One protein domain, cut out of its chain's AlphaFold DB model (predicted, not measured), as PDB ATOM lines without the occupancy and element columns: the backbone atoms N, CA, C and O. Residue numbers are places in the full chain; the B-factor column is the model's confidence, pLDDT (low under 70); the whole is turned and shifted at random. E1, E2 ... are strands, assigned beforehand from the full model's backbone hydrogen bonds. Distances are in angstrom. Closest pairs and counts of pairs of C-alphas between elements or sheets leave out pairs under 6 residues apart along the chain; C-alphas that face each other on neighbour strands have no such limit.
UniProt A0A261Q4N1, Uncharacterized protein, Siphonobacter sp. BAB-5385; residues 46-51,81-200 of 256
ATOM      1  N   TRP A  46     -31.175 -16.428  17.514       94.69
ATOM      2  CA  TRP A  46     -31.867 -15.209  17.886       94.69
ATOM      3  C   TRP A  46     -32.736 -15.500  19.121       94.69
ATOM      4  O   TRP A  46     -33.963 -15.586  19.017       94.69
ATOM      5  N   PRO A  47     -32.120 -15.727  20.299       91.81
ATOM      6  CA  PRO A  47     -32.811 -16.266  21.474       91.81
ATOM      7  C   PRO A  47     -33.625 -15.214  22.237       91.81
ATOM      8  O   PRO A  47     -34.455 -15.556  23.078       91.81
ATOM      9  N   ILE A  48     -33.390 -13.927  21.975       91.12
ATOM     10  CA  ILE A  48     -34.041 -12.812  22.662       91.12
ATOM     11  C   ILE A  48     -34.779 -11.963  21.634       91.12
ATOM     12  O   ILE A  48     -34.268 -11.668  20.552       91.12
ATOM     13  N   THR A  49     -35.984 -11.513  21.992       88.25
ATOM     14  CA  THR A  49     -36.700 -10.519  21.187       88.25
ATOM     15  C   THR A  49     -35.819  -9.272  21.048       88.25
ATOM     16  O   THR A  49     -35.602  -8.550  22.015       88.25
ATOM     17  N   GLY A  50     -35.339  -9.007  19.833       87.44
ATOM     18  CA  GLY A  50     -34.441  -7.884  19.546       87.44
ATOM     19  C   GLY A  50     -32.950  -8.224  19.475       87.44
ATOM     20  O   GLY A  50     -32.146  -7.301  19.388       87.44
ATOM     21  N   GLY A  51     -32.584  -9.507  19.450       87.25
ATOM     22  CA  GLY A  51     -31.240  -9.986  19.115       87.25
ATOM     23  C   GLY A  51     -30.346 -10.193  20.333       87.25
ATOM     24  O   GLY A  51     -29.891 -11.306  20.574       87.25
ATOM     25  N   GLY A  81     -52.563 -20.744   9.723       90.88
ATOM     26  CA  GLY A  81     -53.946 -21.233   9.725       90.88
ATOM     27  C   GLY A  81     -54.991 -20.206  10.179       90.88
ATOM     28  O   GLY A  81     -56.188 -20.485  10.133       90.88
ATOM     29  N   ASN A  82     -54.583 -18.997  10.582       87.62
ATOM     30  CA  ASN A  82     -55.507 -17.940  11.004       87.62
ATOM     31  C   ASN A  82     -56.010 -17.149   9.792       87.62
ATOM     32  O   ASN A  82     -55.221 -16.633   9.006       87.62
ATOM     33  N   LYS A  83     -57.335 -17.018   9.663       74.31
ATOM     34  CA  LYS A  83     -57.979 -16.339   8.524       74.31
ATOM     35  C   LYS A  83     -57.867 -14.807   8.563       74.31
ATOM     36  O   LYS A  83     -58.124 -14.164   7.553       74.31
ATOM     37  N   ALA A  84     -57.543 -14.230   9.721       79.56
ATOM     38  CA  ALA A  84     -57.439 -12.790   9.929       79.56
ATOM     39  C   ALA A  84     -56.559 -12.466  11.149       79.56
ATOM     40  O   ALA A  84     -56.329 -13.321  12.008       79.56
ATOM     41  N   GLY A  85     -56.130 -11.205  11.240       84.69
ATOM     42  CA  GLY A  85     -55.367 -10.657  12.360       84.69
ATOM     43  C   GLY A  85     -53.888 -10.424  12.043       84.69
ATOM     44  O   GLY A  85     -53.377 -10.850  11.012       84.69
ATOM     45  N   ASN A  86     -53.211  -9.708  12.941       85.69
ATOM     46  CA  ASN A  86     -51.846  -9.228  12.727       85.69
ATOM     47  C   ASN A  86     -50.829 -10.104  13.463       85.69
ATOM     48  O   ASN A  86     -51.005 -10.389  14.647       85.69
ATOM     49  N   ILE A  87     -49.728 -10.443  12.794       89.25
ATOM     50  CA  ILE A  87     -48.542 -11.027  13.429       89.25
ATOM     51  C   ILE A  87     -47.582  -9.876  13.731       89.25
ATOM     52  O   ILE A  87     -47.108  -9.206  12.820       89.25
ATOM     53  N   GLN A  88     -47.337  -9.619  15.016       90.38
ATOM     54  CA  GLN A  88     -46.414  -8.567  15.477       90.38
ATOM     55  C   GLN A  88     -45.205  -9.139  16.229       90.38
ATOM     56  O   GLN A  88     -44.325  -8.385  16.648       90.38
ATOM     57  N   GLY A  89     -45.181 -10.461  16.429       86.81
ATOM     58  CA  GLY A  89     -44.109 -11.173  17.105       86.81
ATOM     59  C   GLY A  89     -42.822 -11.188  16.297       86.81
ATOM     60  O   GLY A  89     -42.844 -11.488  15.106       86.81
ATOM     61  N   ASN A  90     -41.699 -10.897  16.957       90.44
ATOM     62  CA  ASN A  90     -40.386 -11.213  16.395       90.44
ATOM     63  C   ASN A  90     -40.127 -12.703  16.666       90.44
ATOM     64  O   ASN A  90     -40.199 -13.094  17.835       90.44
ATOM     65  N   PRO A  91     -39.854 -13.530  15.641       93.50
ATOM     66  CA  PRO A  91     -39.508 -14.927  15.858       93.50
ATOM     67  C   PRO A  91     -38.286 -15.062  16.766       93.50
ATOM     68  O   PRO A  91     -37.359 -14.252  16.679       93.50
ATOM     69  N   LEU A  92     -38.273 -16.099  17.600       96.06
ATOM     70  CA  LEU A  92     -37.044 -16.553  18.248       96.06
ATOM     71  C   LEU A  92     -36.494 -17.746  17.482       96.06
ATOM     72  O   LEU A  92     -37.271 -18.594  17.049       96.06
ATOM     73  N   ILE A  93     -35.176 -17.813  17.332       96.38
ATOM     74  CA  ILE A  93     -34.492 -18.958  16.727       96.38
ATOM     75  C   ILE A  93     -33.483 -19.476  17.740       96.38
ATOM     76  O   ILE A  93     -32.618 -18.716  18.168       96.38
ATOM     77  N   VAL A  94     -33.618 -20.736  18.141       95.62
ATOM     78  CA  VAL A  94     -32.693 -21.397  19.070       95.62
ATOM     79  C   VAL A  94     -32.467 -22.819  18.588       95.62
ATOM     80  O   VAL A  94     -33.436 -23.536  18.336       95.62
ATOM     81  N   ASP A  95     -31.205 -23.219  18.433       94.00
ATOM     82  CA  ASP A  95     -30.810 -24.583  18.062       94.00
ATOM     83  C   ASP A  95     -31.529 -25.096  16.792       94.00
ATOM     84  O   ASP A  95     -31.937 -26.254  16.682       94.00
ATOM     85  N   GLY A  96     -31.721 -24.207  15.809       95.50
ATOM     86  CA  GLY A  96     -32.380 -24.528  14.536       95.50
ATOM     87  C   GLY A  96     -33.911 -24.626  14.593       95.50
ATOM     88  O   GLY A  96     -34.538 -24.936  13.576       95.50
ATOM     89  N   VAL A  97     -34.531 -24.324  15.735       97.94
ATOM     90  CA  VAL A  97     -35.987 -24.226  15.883       97.94
ATOM     91  C   VAL A  97     -36.405 -22.762  15.888       97.94
ATOM     92  O   VAL A  97     -35.876 -21.961  16.652       97.94
ATOM     93  N   MET A  98     -37.369 -22.412  15.037       97.88
ATOM     94  CA  MET A  98     -37.992 -21.095  15.014       97.88
ATOM     95  C   MET A  98     -39.339 -21.143  15.733       97.88
ATOM     96  O   MET A  98     -40.215 -21.933  15.384       97.88
ATOM     97  N   TYR A  99     -39.520 -20.250  16.697       97.88
ATOM     98  CA  TYR A  99     -40.740 -20.107  17.474       97.88
ATOM     99  C   TYR A  99     -41.469 -18.825  17.084       97.88
ATOM    100  O   TYR A  99     -40.891 -17.736  17.110       97.88
ATOM    101  N   VAL A 100     -42.750 -18.948  16.741       95.44
ATOM    102  CA  VAL A 100     -43.586 -17.832  16.282       95.44
ATOM    103  C   VAL A 100     -44.940 -17.821  16.976       95.44
ATOM    104  O   VAL A 100     -45.475 -18.858  17.360       95.44
ATOM    105  N   THR A 101     -45.509 -16.627  17.112       94.81
ATOM    106  CA  THR A 101     -46.848 -16.407  17.674       94.81
ATOM    107  C   THR A 101     -47.870 -16.193  16.570       94.81
ATOM    108  O   THR A 101     -47.567 -15.543  15.566       94.81
ATOM    109  N   THR A 102     -49.104 -16.636  16.785       94.50
ATOM    110  CA  THR A 102     -50.205 -16.428  15.834       94.50
ATOM    111  C   THR A 102     -51.169 -15.320  16.266       94.50
ATOM    112  O   THR A 102     -51.197 -14.949  17.441       94.50
ATOM    113  N   PRO A 103     -52.040 -14.819  15.364       93.19
ATOM    114  CA  PRO A 103     -53.132 -13.921  15.747       93.19
ATOM    115  C   PRO A 103     -54.139 -14.511  16.748       93.19
ATOM    116  O   PRO A 103     -54.846 -13.751  17.407       93.19
ATOM    117  N   ALA A 104     -54.207 -15.845  16.877       93.62
ATOM    118  CA  ALA A 104     -54.980 -16.538  17.914       93.62
ATOM    119  C   ALA A 104     -54.205 -16.696  19.239       93.62
ATOM    120  O   ALA A 104     -54.693 -17.345  20.159       93.62
ATOM    121  N   GLN A 105     -53.017 -16.089  19.343       94.31
ATOM    122  CA  GLN A 105     -52.103 -16.191  20.485       94.31
ATOM    123  C   GLN A 105     -51.632 -17.627  20.762       94.31
ATOM    124  O   GLN A 105     -51.347 -17.983  21.898       94.31
ATOM    125  N   GLU A 106     -51.528 -18.448  19.718       95.56
ATOM    126  CA  GLU A 106     -50.869 -19.756  19.779       95.56
ATOM    127  C   GLU A 106     -49.361 -19.597  19.583       95.56
ATOM    128  O   GLU A 106     -48.920 -18.628  18.955       95.56
ATOM    129  N   ILE A 107     -48.586 -20.578  20.053       96.94
ATOM    130  CA  ILE A 107     -47.165 -20.709  19.712       96.94
ATOM    131  C   ILE A 107     -46.993 -21.848  18.720       96.94
ATOM    132  O   ILE A 107     -47.577 -22.917  18.882       96.94
ATOM    133  N   ILE A 108     -46.168 -21.624  17.710       97.69
ATOM    134  CA  ILE A 108     -45.794 -22.631  16.727       97.69
ATOM    135  C   ILE A 108     -44.279 -22.742  16.750       97.69
ATOM    136  O   ILE A 108     -43.585 -21.728  16.651       97.69
ATOM    137  N   ALA A 109     -43.780 -23.968  16.861       98.50
ATOM    138  CA  ALA A 109     -42.393 -24.288  16.578       98.50
ATOM    139  C   ALA A 109     -42.290 -24.890  15.184       98.50
ATOM    140  O   ALA A 109     -42.979 -25.861  14.863       98.50
ATOM    141  N   VAL A 110     -41.401 -24.337  14.372       98.69
ATOM    142  CA  VAL A 110     -41.057 -24.870  13.057       98.69
ATOM    143  C   VAL A 110     -39.557 -25.111  12.978       98.69
ATOM    144  O   VAL A 110     -38.764 -24.425  13.622       98.69
ATOM    145  N   ASN A 111     -39.143 -26.071  12.163       98.25
ATOM    146  CA  ASN A 111     -37.744 -26.195  11.788       98.25
ATOM    147  C   ASN A 111     -37.335 -24.948  10.977       98.25
ATOM    148  O   ASN A 111     -37.938 -24.648   9.946       98.25
ATOM    149  N   ALA A 112     -36.320 -24.212  11.436       97.44
ATOM    150  CA  ALA A 112     -35.937 -22.927  10.846       97.44
ATOM    151  C   ALA A 112     -35.373 -23.057   9.416       97.44
ATOM    152  O   ALA A 112     -35.388 -22.094   8.648       97.44
ATOM    153  N   THR A 113     -34.887 -24.241   9.037       96.75
ATOM    154  CA  THR A 113     -34.305 -24.503   7.717       96.75
ATOM    155  C   THR A 113     -35.368 -24.754   6.652       96.75
ATOM    156  O   THR A 113     -35.200 -24.297   5.523       96.75
ATOM    157  N   ASN A 114     -36.448 -25.469   6.979       97.75
ATOM    158  CA  ASN A 114     -37.426 -25.931   5.984       97.75
ATOM    159  C   ASN A 114     -38.887 -25.531   6.270       97.75
ATOM    160  O   ASN A 114     -39.757 -25.807   5.446       97.75
ATOM    161  N   GLY A 115     -39.171 -24.896   7.410       98.06
ATOM    162  CA  GLY A 115     -40.509 -24.437   7.784       98.06
ATOM    163  C   GLY A 115     -41.479 -25.543   8.214       98.06
ATOM    164  O   GLY A 115     -42.662 -25.263   8.393       98.06
ATOM    165  N   GLN A 116     -41.023 -26.790   8.380       98.44
ATOM    166  CA  GLN A 116     -41.874 -27.888   8.839       98.44
ATOM    167  C   GLN A 116     -42.306 -27.659  10.292       98.44
ATOM    168  O   GLN A 116     -41.460 -27.434  11.159       98.44
ATOM    169  N   GLU A 117     -43.611 -27.750  10.566       98.50
ATOM    170  CA  GLU A 117     -44.141 -27.681  11.933       98.50
ATOM    171  C   GLU A 117     -43.618 -28.849  12.771       98.50
ATOM    172  O   GLU A 117     -43.714 -30.010  12.373       98.50
ATOM    173  N   ILE A 118     -43.063 -28.519  13.933       98.69
ATOM    174  CA  ILE A 118     -42.614 -29.477  14.944       98.69
ATOM    175  C   ILE A 118     -43.744 -29.691  15.944       98.69
ATOM    176  O   ILE A 118     -44.128 -30.823  16.233       98.69
ATOM    177  N   TRP A 119     -44.285 -28.592  16.469       98.69
ATOM    178  CA  TRP A 119     -45.422 -28.603  17.375       98.69
ATOM    179  C   TRP A 119     -46.168 -27.269  17.326       98.69
ATOM    180  O   TRP A 119     -45.619 -26.227  16.957       98.69
ATOM    181  N   ARG A 120     -47.422 -27.303  17.778       98.19
ATOM    182  CA  ARG A 120     -48.263 -26.132  18.025       98.19
ATOM    183  C   ARG A 120     -48.853 -26.203  19.422       98.19
ATOM    184  O   ARG A 120     -49.316 -27.254  19.857       98.19
ATOM    185  N   HIS A 121     -48.875 -25.063  20.094       97.94
ATOM    186  CA  HIS A 121     -49.461 -24.893  21.409       97.94
ATOM    187  C   HIS A 121     -50.633 -23.911  21.352       97.94
ATOM    188  O   HIS A 121     -50.434 -22.718  21.109       97.94
ATOM    189  N   ASN A 122     -51.840 -24.409  21.625       96.19
ATOM    190  CA  ASN A 122     -53.019 -23.578  21.849       96.19
ATOM    191  C   ASN A 122     -53.234 -23.395  23.363       96.19
ATOM    192  O   ASN A 122     -53.544 -24.374  24.043       96.19
ATOM    193  N   PRO A 123     -53.089 -22.169  23.898       95.38
ATOM    194  CA  PRO A 123     -53.219 -21.931  25.333       95.38
ATOM    195  C   PRO A 123     -54.670 -21.817  25.825       95.38
ATOM    196  O   PRO A 123     -54.889 -21.744  27.038       95.38
ATOM    197  N   ALA A 124     -55.659 -21.761  24.927       95.38
ATOM    198  CA  ALA A 124     -57.064 -21.658  25.302       95.38
ATOM    199  C   ALA A 124     -57.593 -22.995  25.845       95.38
ATOM    200  O   ALA A 124     -57.464 -24.044  25.211       95.38
ATOM    201  N   ARG A 125     -58.236 -22.951  27.013       95.12
ATOM    202  CA  ARG A 125     -58.994 -24.075  27.582       95.12
ATOM    203  C   ARG A 125     -60.443 -24.062  27.091       95.12
ATOM    204  O   ARG A 125     -60.894 -23.125  26.434       95.12
ATOM    205  N   ALA A 126     -61.191 -25.119  27.413       94.50
ATOM    206  CA  ALA A 126     -62.594 -25.250  27.028       94.50
ATOM    207  C   ALA A 126     -63.411 -24.002  27.421       94.50
ATOM    208  O   ALA A 126     -63.429 -23.601  28.582       94.50
ATOM    209  N   GLY A 127     -64.077 -23.392  26.437       94.06
ATOM    210  CA  GLY A 127     -64.874 -22.172  26.613       94.06
ATOM    211  C   GLY A 127     -64.098 -20.858  26.466       94.06
ATOM    212  O   GLY A 127     -64.721 -19.806  26.330       94.06
ATOM    213  N   GLU A 128     -62.764 -20.891  26.423       94.56
ATOM    214  CA  GLU A 128     -61.942 -19.700  26.221       94.56
ATOM    215  C   GLU A 128     -61.780 -19.377  24.731       94.56
ATOM    216  O   GLU A 128     -61.698 -20.255  23.870       94.56
ATOM    217  N   LYS A 129     -61.719 -18.081  24.420       89.94
ATOM    218  CA  LYS A 129     -61.405 -17.573  23.082       89.94
ATOM    219  C   LYS A 129     -60.332 -16.514  23.206       89.94
ATOM    220  O   LYS A 129     -60.560 -15.478  23.829       89.94
ATOM    221  N   PHE A 130     -59.174 -16.781  22.623       91.81
ATOM    222  CA  PHE A 130     -58.052 -15.854  22.611       91.81
ATOM    223  C   PHE A 130     -57.854 -15.253  21.227       91.81
ATOM    224  O   PHE A 130     -58.347 -15.759  20.218       91.81
ATOM    225  N   GLY A 131     -57.154 -14.127  21.203       89.56
ATOM    226  CA  GLY A 131     -56.862 -13.401  19.986       89.56
ATOM    227  C   GLY A 131     -56.444 -11.970  20.272       89.56
ATOM    228  O   GLY A 131     -56.590 -11.462  21.383       89.56
ATOM    229  N   GLY A 132     -55.927 -11.316  19.241       86.56
ATOM    230  CA  GLY A 132     -55.462  -9.939  19.324       86.56
ATOM    231  C   GLY A 132     -53.944  -9.848  19.312       86.56
ATOM    232  O   GLY A 132     -53.250 -10.712  18.784       86.56
ATOM    233  N   ILE A 133     -53.424  -8.741  19.836       88.38
ATOM    234  CA  ILE A 133     -52.007  -8.415  19.699       88.38
ATOM    235  C   ILE A 133     -51.169  -9.307  20.621       88.38
ATOM    236  O   ILE A 133     -51.386  -9.349  21.830       88.38
ATOM    237  N   ASN A 134     -50.162  -9.956  20.045       91.62
ATOM    238  CA  ASN A 134     -49.049 -10.567  20.757       91.62
ATOM    239  C   ASN A 134     -47.750 -10.198  20.012       91.62
ATOM    240  O   ASN A 134     -47.685 -10.289  18.784       91.62
ATOM    241  N   ARG A 135     -46.755  -9.688  20.746       92.69
ATOM    242  CA  ARG A 135     -45.490  -9.167  20.197       92.69
ATOM    243  C   ARG A 135     -44.300 -10.095  20.405       92.69
ATOM    244  O   ARG A 135     -43.179  -9.715  20.059       92.69
ATOM    245  N   GLY A 136     -44.556 -11.315  20.857       90.25
ATOM    246  CA  GLY A 136     -43.576 -12.379  20.910       90.25
ATOM    247  C   GLY A 136     -43.561 -13.100  22.246       90.25
ATOM    248  O   GLY A 136     -44.507 -13.082  23.036       90.25
ATOM    249  N   ILE A 137     -42.439 -13.767  22.458       96.31
ATOM    250  CA  ILE A 137     -42.207 -14.706  23.541       96.31
ATOM    251  C   ILE A 137     -40.840 -14.429  24.166       96.31
ATOM    252  O   ILE A 137     -40.023 -13.687  23.609       96.31
ATOM    253  N   ALA A 138     -40.578 -15.069  25.294       96.81
ATOM    254  CA  ALA A 138     -39.249 -15.193  25.858       96.81
ATOM    255  C   ALA A 138     -38.821 -16.658  25.897       96.81
ATOM    256  O   ALA A 138     -39.635 -17.538  26.177       96.81
ATOM    257  N   TYR A 139     -37.540 -16.897  25.651       96.69
ATOM    258  CA  TYR A 139     -36.907 -18.192  25.836       96.69
ATOM    259  C   TYR A 139     -36.045 -18.159  27.099       96.69
ATOM    260  O   TYR A 139     -35.360 -17.171  27.369       96.69
ATOM    261  N   TRP A 140     -36.092 -19.232  27.877       96.50
ATOM    262  CA  TRP A 140     -35.231 -19.433  29.035       96.50
ATOM    263  C   TRP A 140     -34.741 -20.873  29.055       96.50
ATOM    264  O   TRP A 140     -35.511 -21.799  28.801       96.50
ATOM    265  N   ASN A 141     -33.473 -21.067  29.394       94.56
ATOM    266  CA  ASN A 141     -32.898 -22.382  29.597       94.56
ATOM    267  C   ASN A 141     -31.920 -22.390  30.770       94.56
ATOM    268  O   ASN A 141     -31.193 -21.428  31.007       94.56
ATOM    269  N   GLU A 142     -31.875 -23.516  31.469       93.38
ATOM    270  CA  GLU A 142     -30.838 -23.830  32.446       93.38
ATOM    271  C   GLU A 142     -30.709 -25.349  32.564       93.38
ATOM    272  O   GLU A 142     -31.702 -26.066  32.723       93.38
ATOM    273  N   GLY A 143     -29.477 -25.853  32.467       91.25
ATOM    274  CA  GLY A 143     -29.227 -27.290  32.426       91.25
ATOM    275  C   GLY A 143     -30.030 -27.960  31.307       91.25
ATOM    276  O   GLY A 143     -29.860 -27.635  30.135       91.25
ATOM    277  N   ASN A 144     -30.925 -28.881  31.679       90.75
ATOM    278  CA  ASN A 144     -31.764 -29.636  30.741       90.75
ATOM    279  C   ASN A 144     -33.176 -29.057  30.559       90.75
ATOM    280  O   ASN A 144     -33.990 -29.657  29.847       90.75
ATOM    281  N   GLU A 145     -33.498 -27.947  31.219       93.75
ATOM    282  CA  GLU A 145     -34.787 -27.282  31.067       93.75
ATOM    283  C   GLU A 145     -34.718 -26.222  29.970       93.75
ATOM    284  O   GLU A 145     -33.794 -25.413  29.930       93.75
ATOM    285  N   GLN A 146     -35.727 -26.212  29.100       96.31
ATOM    286  CA  GLN A 146     -35.912 -25.197  28.068       96.31
ATOM    287  C   GLN A 146     -37.378 -24.786  28.064       96.31
ATOM    288  O   GLN A 146     -38.271 -25.629  27.947       96.31
ATOM    289  N   ARG A 147     -37.630 -23.492  28.222       97.56
ATOM    290  CA  ARG A 147     -38.962 -22.940  28.440       97.56
ATOM    291  C   ARG A 147     -39.220 -21.818  27.456       97.56
ATOM    292  O   ARG A 147     -38.370 -20.954  27.250       97.56
ATOM    293  N   ILE A 148     -40.427 -21.796  26.919       98.06
ATOM    294  CA  ILE A 148     -40.988 -20.610  26.285       98.06
ATOM    295  C   ILE A 148     -41.991 -20.007  27.256       98.06
ATOM    296  O   ILE A 148     -42.885 -20.693  27.753       98.06
ATOM    297  N   LEU A 149     -41.825 -18.717  27.523       97.81
ATOM    298  CA  LEU A 149     -42.725 -17.931  28.345       97.81
ATOM    299  C   LEU A 149     -43.397 -16.888  27.473       97.81
ATOM    300  O   LEU A 149     -42.739 -16.144  26.744       97.81
ATOM    301  N   PHE A 150     -44.716 -16.832  27.536       96.38
ATOM    302  CA  PHE A 150     -45.487 -15.910  26.719       96.38
ATOM    303  C   PHE A 150     -46.824 -15.596  27.363       96.38
ATOM    304  O   PHE A 150     -47.272 -16.263  28.297       96.38
ATOM    305  N   THR A 151     -47.458 -14.558  26.844       95.31
ATOM    306  CA  THR A 151     -48.735 -14.067  27.328       95.31
ATOM    307  C   THR A 151     -49.831 -14.323  26.301       95.31
ATOM    308  O   THR A 151     -49.701 -13.993  25.120       95.31
ATOM    309  N   ALA A 152     -50.942 -14.891  26.752       94.38
ATOM    310  CA  ALA A 152     -52.153 -15.039  25.954       94.38
ATOM    311  C   ALA A 152     -53.323 -14.477  26.754       94.38
ATOM    312  O   ALA A 152     -53.544 -14.862  27.902       94.38
ATOM    313  N   ASN A 153     -54.056 -13.535  26.161       92.00
ATOM    314  CA  ASN A 153     -55.075 -12.747  26.844       92.00
ATOM    315  C   ASN A 153     -54.516 -12.088  28.131       92.00
ATOM    316  O   ASN A 153     -53.622 -11.238  28.049       92.00
ATOM    317  N   HIS A 154     -55.010 -12.491  29.300       91.88
ATOM    318  CA  HIS A 154     -54.563 -12.041  30.620       91.88
ATOM    319  C   HIS A 154     -53.678 -13.069  31.332       91.88
ATOM    320  O   HIS A 154     -53.346 -12.878  32.495       91.88
ATOM    321  N   TYR A 155     -53.283 -14.156  30.670       95.75
ATOM    322  CA  TYR A 155     -52.455 -15.192  31.276       95.75
ATOM    323  C   TYR A 155     -50.983 -15.040  30.904       95.75
ATOM    324  O   TYR A 155     -50.663 -14.743  29.754       95.75
ATOM    325  N   LEU A 156     -50.090 -15.314  31.857       97.38
ATOM    326  CA  LEU A 156     -48.689 -15.662  31.600       97.38
ATOM    327  C   LEU A 156     -48.543 -17.183  31.686       97.38
ATOM    328  O   LEU A 156     -48.948 -17.777  32.684       97.38
ATOM    329  N   LEU A 157     -47.966 -17.803  30.660       98.00
ATOM    330  CA  LEU A 157     -47.823 -19.253  30.543       98.00
ATOM    331  C   LEU A 157     -46.355 -19.659  30.411       98.00
ATOM    332  O   LEU A 157     -45.534 -18.878  29.925       98.00
ATOM    333  N   ALA A 158     -46.058 -20.904  30.786       98.06
ATOM    334  CA  ALA A 158     -44.777 -21.550  30.523       98.06
ATOM    335  C   ALA A 158     -44.988 -22.892  29.812       98.06
ATOM    336  O   ALA A 158     -45.761 -23.738  30.270       98.06
ATOM    337  N   ILE A 159     -44.277 -23.095  28.704       98.31
ATOM    338  CA  ILE A 159     -44.316 -24.331  27.913       98.31
ATOM    339  C   ILE A 159     -42.903 -24.894  27.747       98.31
ATOM    340  O   ILE A 159     -41.939 -24.132  27.663       98.31
ATOM    341  N   ASP A 160     -42.767 -26.217  27.692       98.25
ATOM    342  CA  ASP A 160     -41.494 -26.865  27.368       98.25
ATOM    343  C   ASP A 160     -41.187 -26.624  25.882       98.25
ATOM    344  O   ASP A 160     -41.976 -26.970  25.001       98.25
ATOM    345  N   ALA A 161     -40.039 -26.006  25.601       98.19
ATOM    346  CA  ALA A 161     -39.691 -25.535  24.259       98.19
ATOM    347  C   ALA A 161     -39.453 -26.675  23.250       98.19
ATOM    348  O   ALA A 161     -39.530 -26.465  22.036       98.19
ATOM    349  N   ARG A 162     -39.178 -27.891  23.736       97.12
ATOM    350  CA  ARG A 162     -38.906 -29.068  22.900       97.12
ATOM    351  C   ARG A 162     -40.195 -29.756  22.482       97.12
ATOM    352  O   ARG A 162     -40.294 -30.255  21.367       97.12
ATOM    353  N   THR A 163     -41.176 -29.791  23.379       98.00
ATOM    354  CA  THR A 163     -42.402 -30.582  23.207       98.00
ATOM    355  C   THR A 163     -43.652 -29.750  22.940       98.00
ATOM    356  O   THR A 163     -44.664 -30.311  22.525       98.00
ATOM    357  N   GLY A 164     -43.626 -28.444  23.225       98.25
ATOM    358  CA  GLY A 164     -44.796 -27.567  23.144       98.25
ATOM    359  C   GLY A 164     -45.842 -27.817  24.234       98.25
ATOM    360  O   GLY A 164     -46.936 -27.251  24.186       98.25
ATOM    361  N   LYS A 165     -45.547 -28.677  25.217       98.31
ATOM    362  CA  LYS A 165     -46.470 -29.003  26.309       98.31
ATOM    363  C   LYS A 165     -46.415 -27.947  27.405       98.31
ATOM    364  O   LYS A 165     -45.351 -27.417  27.717       98.31
ATOM    365  N   THR A 166     -47.562 -27.695  28.024       98.31
ATOM    366  CA  THR A 166     -47.661 -26.876  29.233       98.31
ATOM    367  C   THR A 166     -46.774 -27.436  30.342       98.31
ATOM    368  O   THR A 166     -46.772 -28.641  30.598       98.31
ATOM    369  N   ILE A 167     -46.044 -26.559  31.030       98.25
ATOM    370  CA  ILE A 167     -45.318 -26.920  32.248       98.25
ATOM    371  C   ILE A 167     -46.273 -26.741  33.425       98.25
ATOM    372  O   ILE A 167     -46.382 -25.658  33.990       98.25
ATOM    373  N   GLU A 168     -46.975 -27.811  33.791       97.62
ATOM    374  CA  GLU A 168     -48.066 -27.783  34.780       97.62
ATOM    375  C   GLU A 168     -47.661 -27.228  36.156       97.62
ATOM    376  O   GLU A 168     -48.495 -26.668  36.867       97.62
ATOM    377  N   SER A 169     -46.379 -27.334  36.520       96.94
ATOM    378  CA  SER A 169     -45.838 -26.814  37.781       96.94
ATOM    379  C   SER A 169     -45.659 -25.290  37.814       96.94
ATOM    380  O   SER A 169     -45.251 -24.755  38.843       96.94
ATOM    381  N   PHE A 170     -45.881 -24.588  36.702       98.12
ATOM    382  CA  PHE A 170     -45.785 -23.132  36.634       98.12
ATOM    383  C   PHE A 170     -47.136 -22.489  36.972       98.12
ATOM    384  O   PHE A 170     -48.115 -22.673  36.253       98.12
ATOM    385  N   GLY A 171     -47.206 -21.708  38.048       96.38
ATOM    386  CA  GLY A 171     -48.464 -21.107  38.494       96.38
ATOM    387  C   GLY A 171     -49.533 -22.156  38.813       96.38
ATOM    388  O   GLY A 171     -49.256 -23.149  39.485       96.38
ATOM    389  N   THR A 172     -50.753 -21.940  38.319       95.44
ATOM    390  CA  THR A 172     -51.885 -22.856  38.510       95.44
ATOM    391  C   THR A 172     -52.163 -23.608  37.210       95.44
ATOM    392  O   THR A 172     -52.779 -23.078  36.277       95.44
ATOM    393  N   SER A 173     -51.705 -24.862  37.146       94.88
ATOM    394  CA  SER A 173     -51.809 -25.718  35.953       94.88
ATOM    395  C   SER A 173     -51.162 -25.068  34.720       94.88
ATOM    396  O   SER A 173     -51.774 -24.922  33.660       94.88
ATOM    397  N   GLY A 174     -49.942 -24.561  34.899       96.00
ATOM    398  CA  GLY A 174     -49.116 -23.995  33.832       96.00
ATOM    399  C   GLY A 174     -49.411 -22.563  33.395       96.00
ATOM    400  O   GLY A 174     -48.838 -22.103  32.402       96.00
ATOM    401  N   ARG A 175     -50.279 -21.835  34.110       96.38
ATOM    402  CA  ARG A 175     -50.551 -20.419  33.835       96.38
ATOM    403  C   ARG A 175     -50.800 -19.594  35.094       96.38
ATOM    404  O   ARG A 175     -51.263 -20.104  36.112       96.38
ATOM    405  N   LEU A 176     -50.515 -18.302  34.996       95.69
ATOM    406  CA  LEU A 176     -50.797 -17.279  36.002       95.69
ATOM    407  C   LEU A 176     -51.828 -16.305  35.446       95.69
ATOM    408  O   LEU A 176     -51.641 -15.821  34.330       95.69
ATOM    409  N   ASP A 177     -52.864 -15.980  36.216       93.56
ATOM    410  CA  ASP A 177     -53.785 -14.898  35.871       93.56
ATOM    411  C   ASP A 177     -53.173 -13.544  36.266       93.56
ATOM    412  O   ASP A 177     -52.928 -13.250  37.438       93.56
ATOM    413  N   LEU A 178     -52.905 -12.693  35.275       91.75
ATOM    414  CA  LEU A 178     -52.335 -11.366  35.492       91.75
ATOM    415  C   LEU A 178     -53.336 -10.382  36.107       91.75
ATOM    416  O   LEU A 178     -52.906  -9.305  36.517       91.75
ATOM    417  N   ASN A 179     -54.623 -10.724  36.202       88.75
ATOM    418  CA  ASN A 179     -55.636  -9.982  36.954       88.75
ATOM    419  C   ASN A 179     -55.557 -10.228  38.468       88.75
ATOM    420  O   ASN A 179     -56.184  -9.497  39.234       88.75
ATOM    421  N   GLU A 180     -54.775 -11.207  38.930       86.62
ATOM    422  CA  GLU A 180     -54.637 -11.508  40.354       86.62
ATOM    423  C   GLU A 180     -53.552 -10.670  41.061       86.62
ATOM    424  O   GLU A 180     -52.608 -10.119  40.470       86.62
ATOM    425  N   GLY A 181     -53.697 -10.566  42.387       78.06
ATOM    426  CA  GLY A 181     -52.732  -9.912  43.277       78.06
ATOM    427  C   GLY A 181     -52.675  -8.386  43.156       78.06
ATOM    428  O   GLY A 181     -51.660  -7.782  43.504       78.06
ATOM    429  N   HIS A 182     -53.714  -7.751  42.603       77.19
ATOM    430  CA  HIS A 182     -53.836  -6.288  42.523       77.19
ATOM    431  C   HIS A 182     -54.600  -5.713  43.715       77.19
ATOM    432  O   HIS A 182     -55.260  -6.433  44.455       77.19
ATOM    433  N   MET A 183     -54.532  -4.387  43.880       71.94
ATOM    434  CA  MET A 183     -55.298  -3.666  44.910       71.94
ATOM    435  C   MET A 183     -56.815  -3.731  44.692       71.94
ATOM    436  O   MET A 183     -57.582  -3.502  45.620       71.94
ATOM    437  N   ARG A 184     -57.245  -3.983  43.455       74.50
ATOM    438  CA  ARG A 184     -58.649  -4.154  43.085       74.50
ATOM    439  C   ARG A 184     -58.935  -5.639  42.841       74.50
ATOM    440  O   ARG A 184     -58.011  -6.354  42.443       74.50
ATOM    441  N   PRO A 185     -60.186  -6.093  43.035       78.94
ATOM    442  CA  PRO A 185     -60.583  -7.459  42.717       78.94
ATOM    443  C   PRO A 185     -60.263  -7.824  41.266       78.94
ATOM    444  O   PRO A 185     -60.410  -6.995  40.367       78.94
ATOM    445  N   ALA A 186     -59.875  -9.080  41.030       79.25
ATOM    446  CA  ALA A 186     -59.548  -9.577  39.691       79.25
ATOM    447  C   ALA A 186     -60.711  -9.410  38.696       79.25
ATOM    448  O   ALA A 186     -60.471  -9.108  37.532       79.25
ATOM    449  N   SER A 187     -61.963  -9.506  39.164       80.44
ATOM    450  CA  SER A 187     -63.178  -9.269  38.363       80.44
ATOM    451  C   SER A 187     -63.234  -7.885  37.714       80.44
ATOM    452  O   SER A 187     -63.870  -7.709  36.675       80.44
ATOM    453  N   ASP A 188     -62.561  -6.906  38.315       79.31
ATOM    454  CA  ASP A 188     -62.565  -5.515  37.869       79.31
ATOM    455  C   ASP A 188     -61.337  -5.213  36.994       79.31
ATOM    456  O   ASP A 188     -61.237  -4.154  36.351       79.31
ATOM    457  N   MET A 189     -60.377  -6.141  36.967       80.69
ATOM    458  CA  MET A 189     -59.166  -6.049  36.169       80.69
ATOM    459  C   MET A 189     -59.451  -6.520  34.746       80.69
ATOM    460  O   MET A 189     -60.013  -7.581  34.497       80.69
ATOM    461  N   LYS A 190     -59.056  -5.688  33.783       83.50
ATOM    462  CA  LYS A 190     -59.078  -6.008  32.352       83.50
ATOM    463  C   LYS A 190     -57.664  -5.915  31.801       83.50
ATOM    464  O   LYS A 190     -57.400  -5.169  30.858       83.50
ATOM    465  N   ILE A 191     -56.737  -6.601  32.469       85.44
ATOM    466  CA  ILE A 191     -55.328  -6.590  32.097       85.44
ATOM    467  C   ILE A 191     -55.118  -7.483  30.882       85.44
ATOM    468  O   ILE A 191     -55.595  -8.605  30.816       85.44
ATOM    469  N   THR A 192     -54.348  -6.984  29.931       88.50
ATOM    470  CA  THR A 192     -53.720  -7.782  28.880       88.50
ATOM    471  C   THR A 192     -52.227  -7.504  28.899       88.50
ATOM    472  O   THR A 192     -51.787  -6.490  29.437       88.50
ATOM    473  N   ALA A 193     -51.421  -8.383  28.318       90.62
ATOM    474  CA  ALA A 193     -49.975  -8.190  28.268       90.62
ATOM    475  C   ALA A 193     -49.448  -8.485  26.861       90.62
ATOM    476  O   ALA A 193     -48.856  -9.529  26.634       90.62
ATOM    477  N   PRO A 194     -49.672  -7.602  25.874       90.56
ATOM    478  CA  PRO A 194     -49.355  -7.911  24.480       90.56
ATOM    479  C   PRO A 194     -47.854  -7.868  24.147       90.56
ATOM    480  O   PRO A 194     -47.478  -8.248  23.042       90.56
ATOM    481  N   ALA A 195     -46.998  -7.333  25.022       91.25
ATOM    482  CA  ALA A 195     -45.550  -7.281  24.811       91.25
ATOM    483  C   ALA A 195     -44.887  -8.637  25.110       91.25
ATOM    484  O   ALA A 195     -45.374  -9.367  25.970       91.25
ATOM    485  N   SER A 196     -43.761  -8.945  24.453       93.25
ATOM    486  CA  SER A 196     -42.940 -10.099  24.839       93.25
ATOM    487  C   SER A 196     -42.511  -9.975  26.304       93.25
ATOM    488  O   SER A 196     -42.086  -8.884  26.710       93.25
ATOM    489  N   PRO A 197     -42.559 -11.061  27.093       95.12
ATOM    490  CA  PRO A 197     -41.895 -11.092  28.387       95.12
ATOM    491  C   PRO A 197     -40.389 -10.844  28.243       95.12
ATOM    492  O   PRO A 197     -39.797 -11.101  27.194       95.12
ATOM    493  N   VAL A 198     -39.761 -10.377  29.317       94.38
ATOM    494  CA  VAL A 198     -38.302 -10.240  29.407       94.38
ATOM    495  C   VAL A 198     -37.795 -11.136  30.519       94.38
ATOM    496  O   VAL A 198     -38.375 -11.178  31.601       94.38
ATOM    497  N   ILE A 199     -36.704 -11.842  30.254       94.25
ATOM    498  CA  ILE A 199     -36.056 -12.705  31.232       94.25
ATOM    499  C   ILE A 199     -34.830 -11.993  31.784       94.25
ATOM    500  O   ILE A 199     -34.001 -11.484  31.032       94.25
ATOM    501  N   TYR A 200     -34.716 -11.963  33.106       92.00
ATOM    502  CA  TYR A 200     -33.525 -11.486  33.792       92.00
ATOM    503  C   TYR A 200     -33.212 -12.416  34.957       92.00
ATOM    504  O   TYR A 200     -33.950 -12.454  35.943       92.00
TER     505      TYR A 200
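AT A GLANCE: This is residues 46 to 51 and 81 to 200 of the 256 residues of an uncharacterized protein of Siphonobacter sp. BAB-5385 (UniProt A0A261Q4N1). Little regular structure: two small four-stranded antiparallel sheets stand partly face to face amid long loops, with E9 beside E5. Each sheet is a meander, every strand the antiparallel neighbour of the one before: E1 E2 E3 E4, then E5 E6 E7 E8. The all-strand printed part has 126 residues, 43 in nine named strands, and is compact: radius of gyration of the C-alphas 14.4 A, spans 47 by 38 by 29 A.

HOW THE PARTS SIT: Past Trp 46 and the cut, find E1 (92 to 94), E2 (97 to 101), E3 (107 to 111) and E4 (117 to 121); in the hairpin E2 and E3, N 98 and O 110 are within hydrogen-bond range, 2.8 A. Next come E5 (138 to 142), E6 (145 to 152), E7 (155 to 160) and E8 (175 to 177), a strongly twisted sheet; in the hairpin E5 and E6, look at N 138 and O 149, 2.8 A. The closest C-alphas of E1 and E5, Leu 92 and Tyr 139, are 7.8 A apart. E9 (198 to 200) pairs with no named strand.

IN THESE COORDINATES: Find C-alpha 92, where E1 begins, at (-37.044, -16.553, 18.248); E6 runs 21.9 A from first to last C-alpha; E9 ends at C-alpha 200, at (-33.525, -11.486, 33.792).

THE WHOLE: Residues 52 to 80 are cut, a 27.0 A gap between C-alphas 51 and 81. Links E4 to E5, E7 to E8 and E8 to E9 are long. No printed residue is under pLDDT 70.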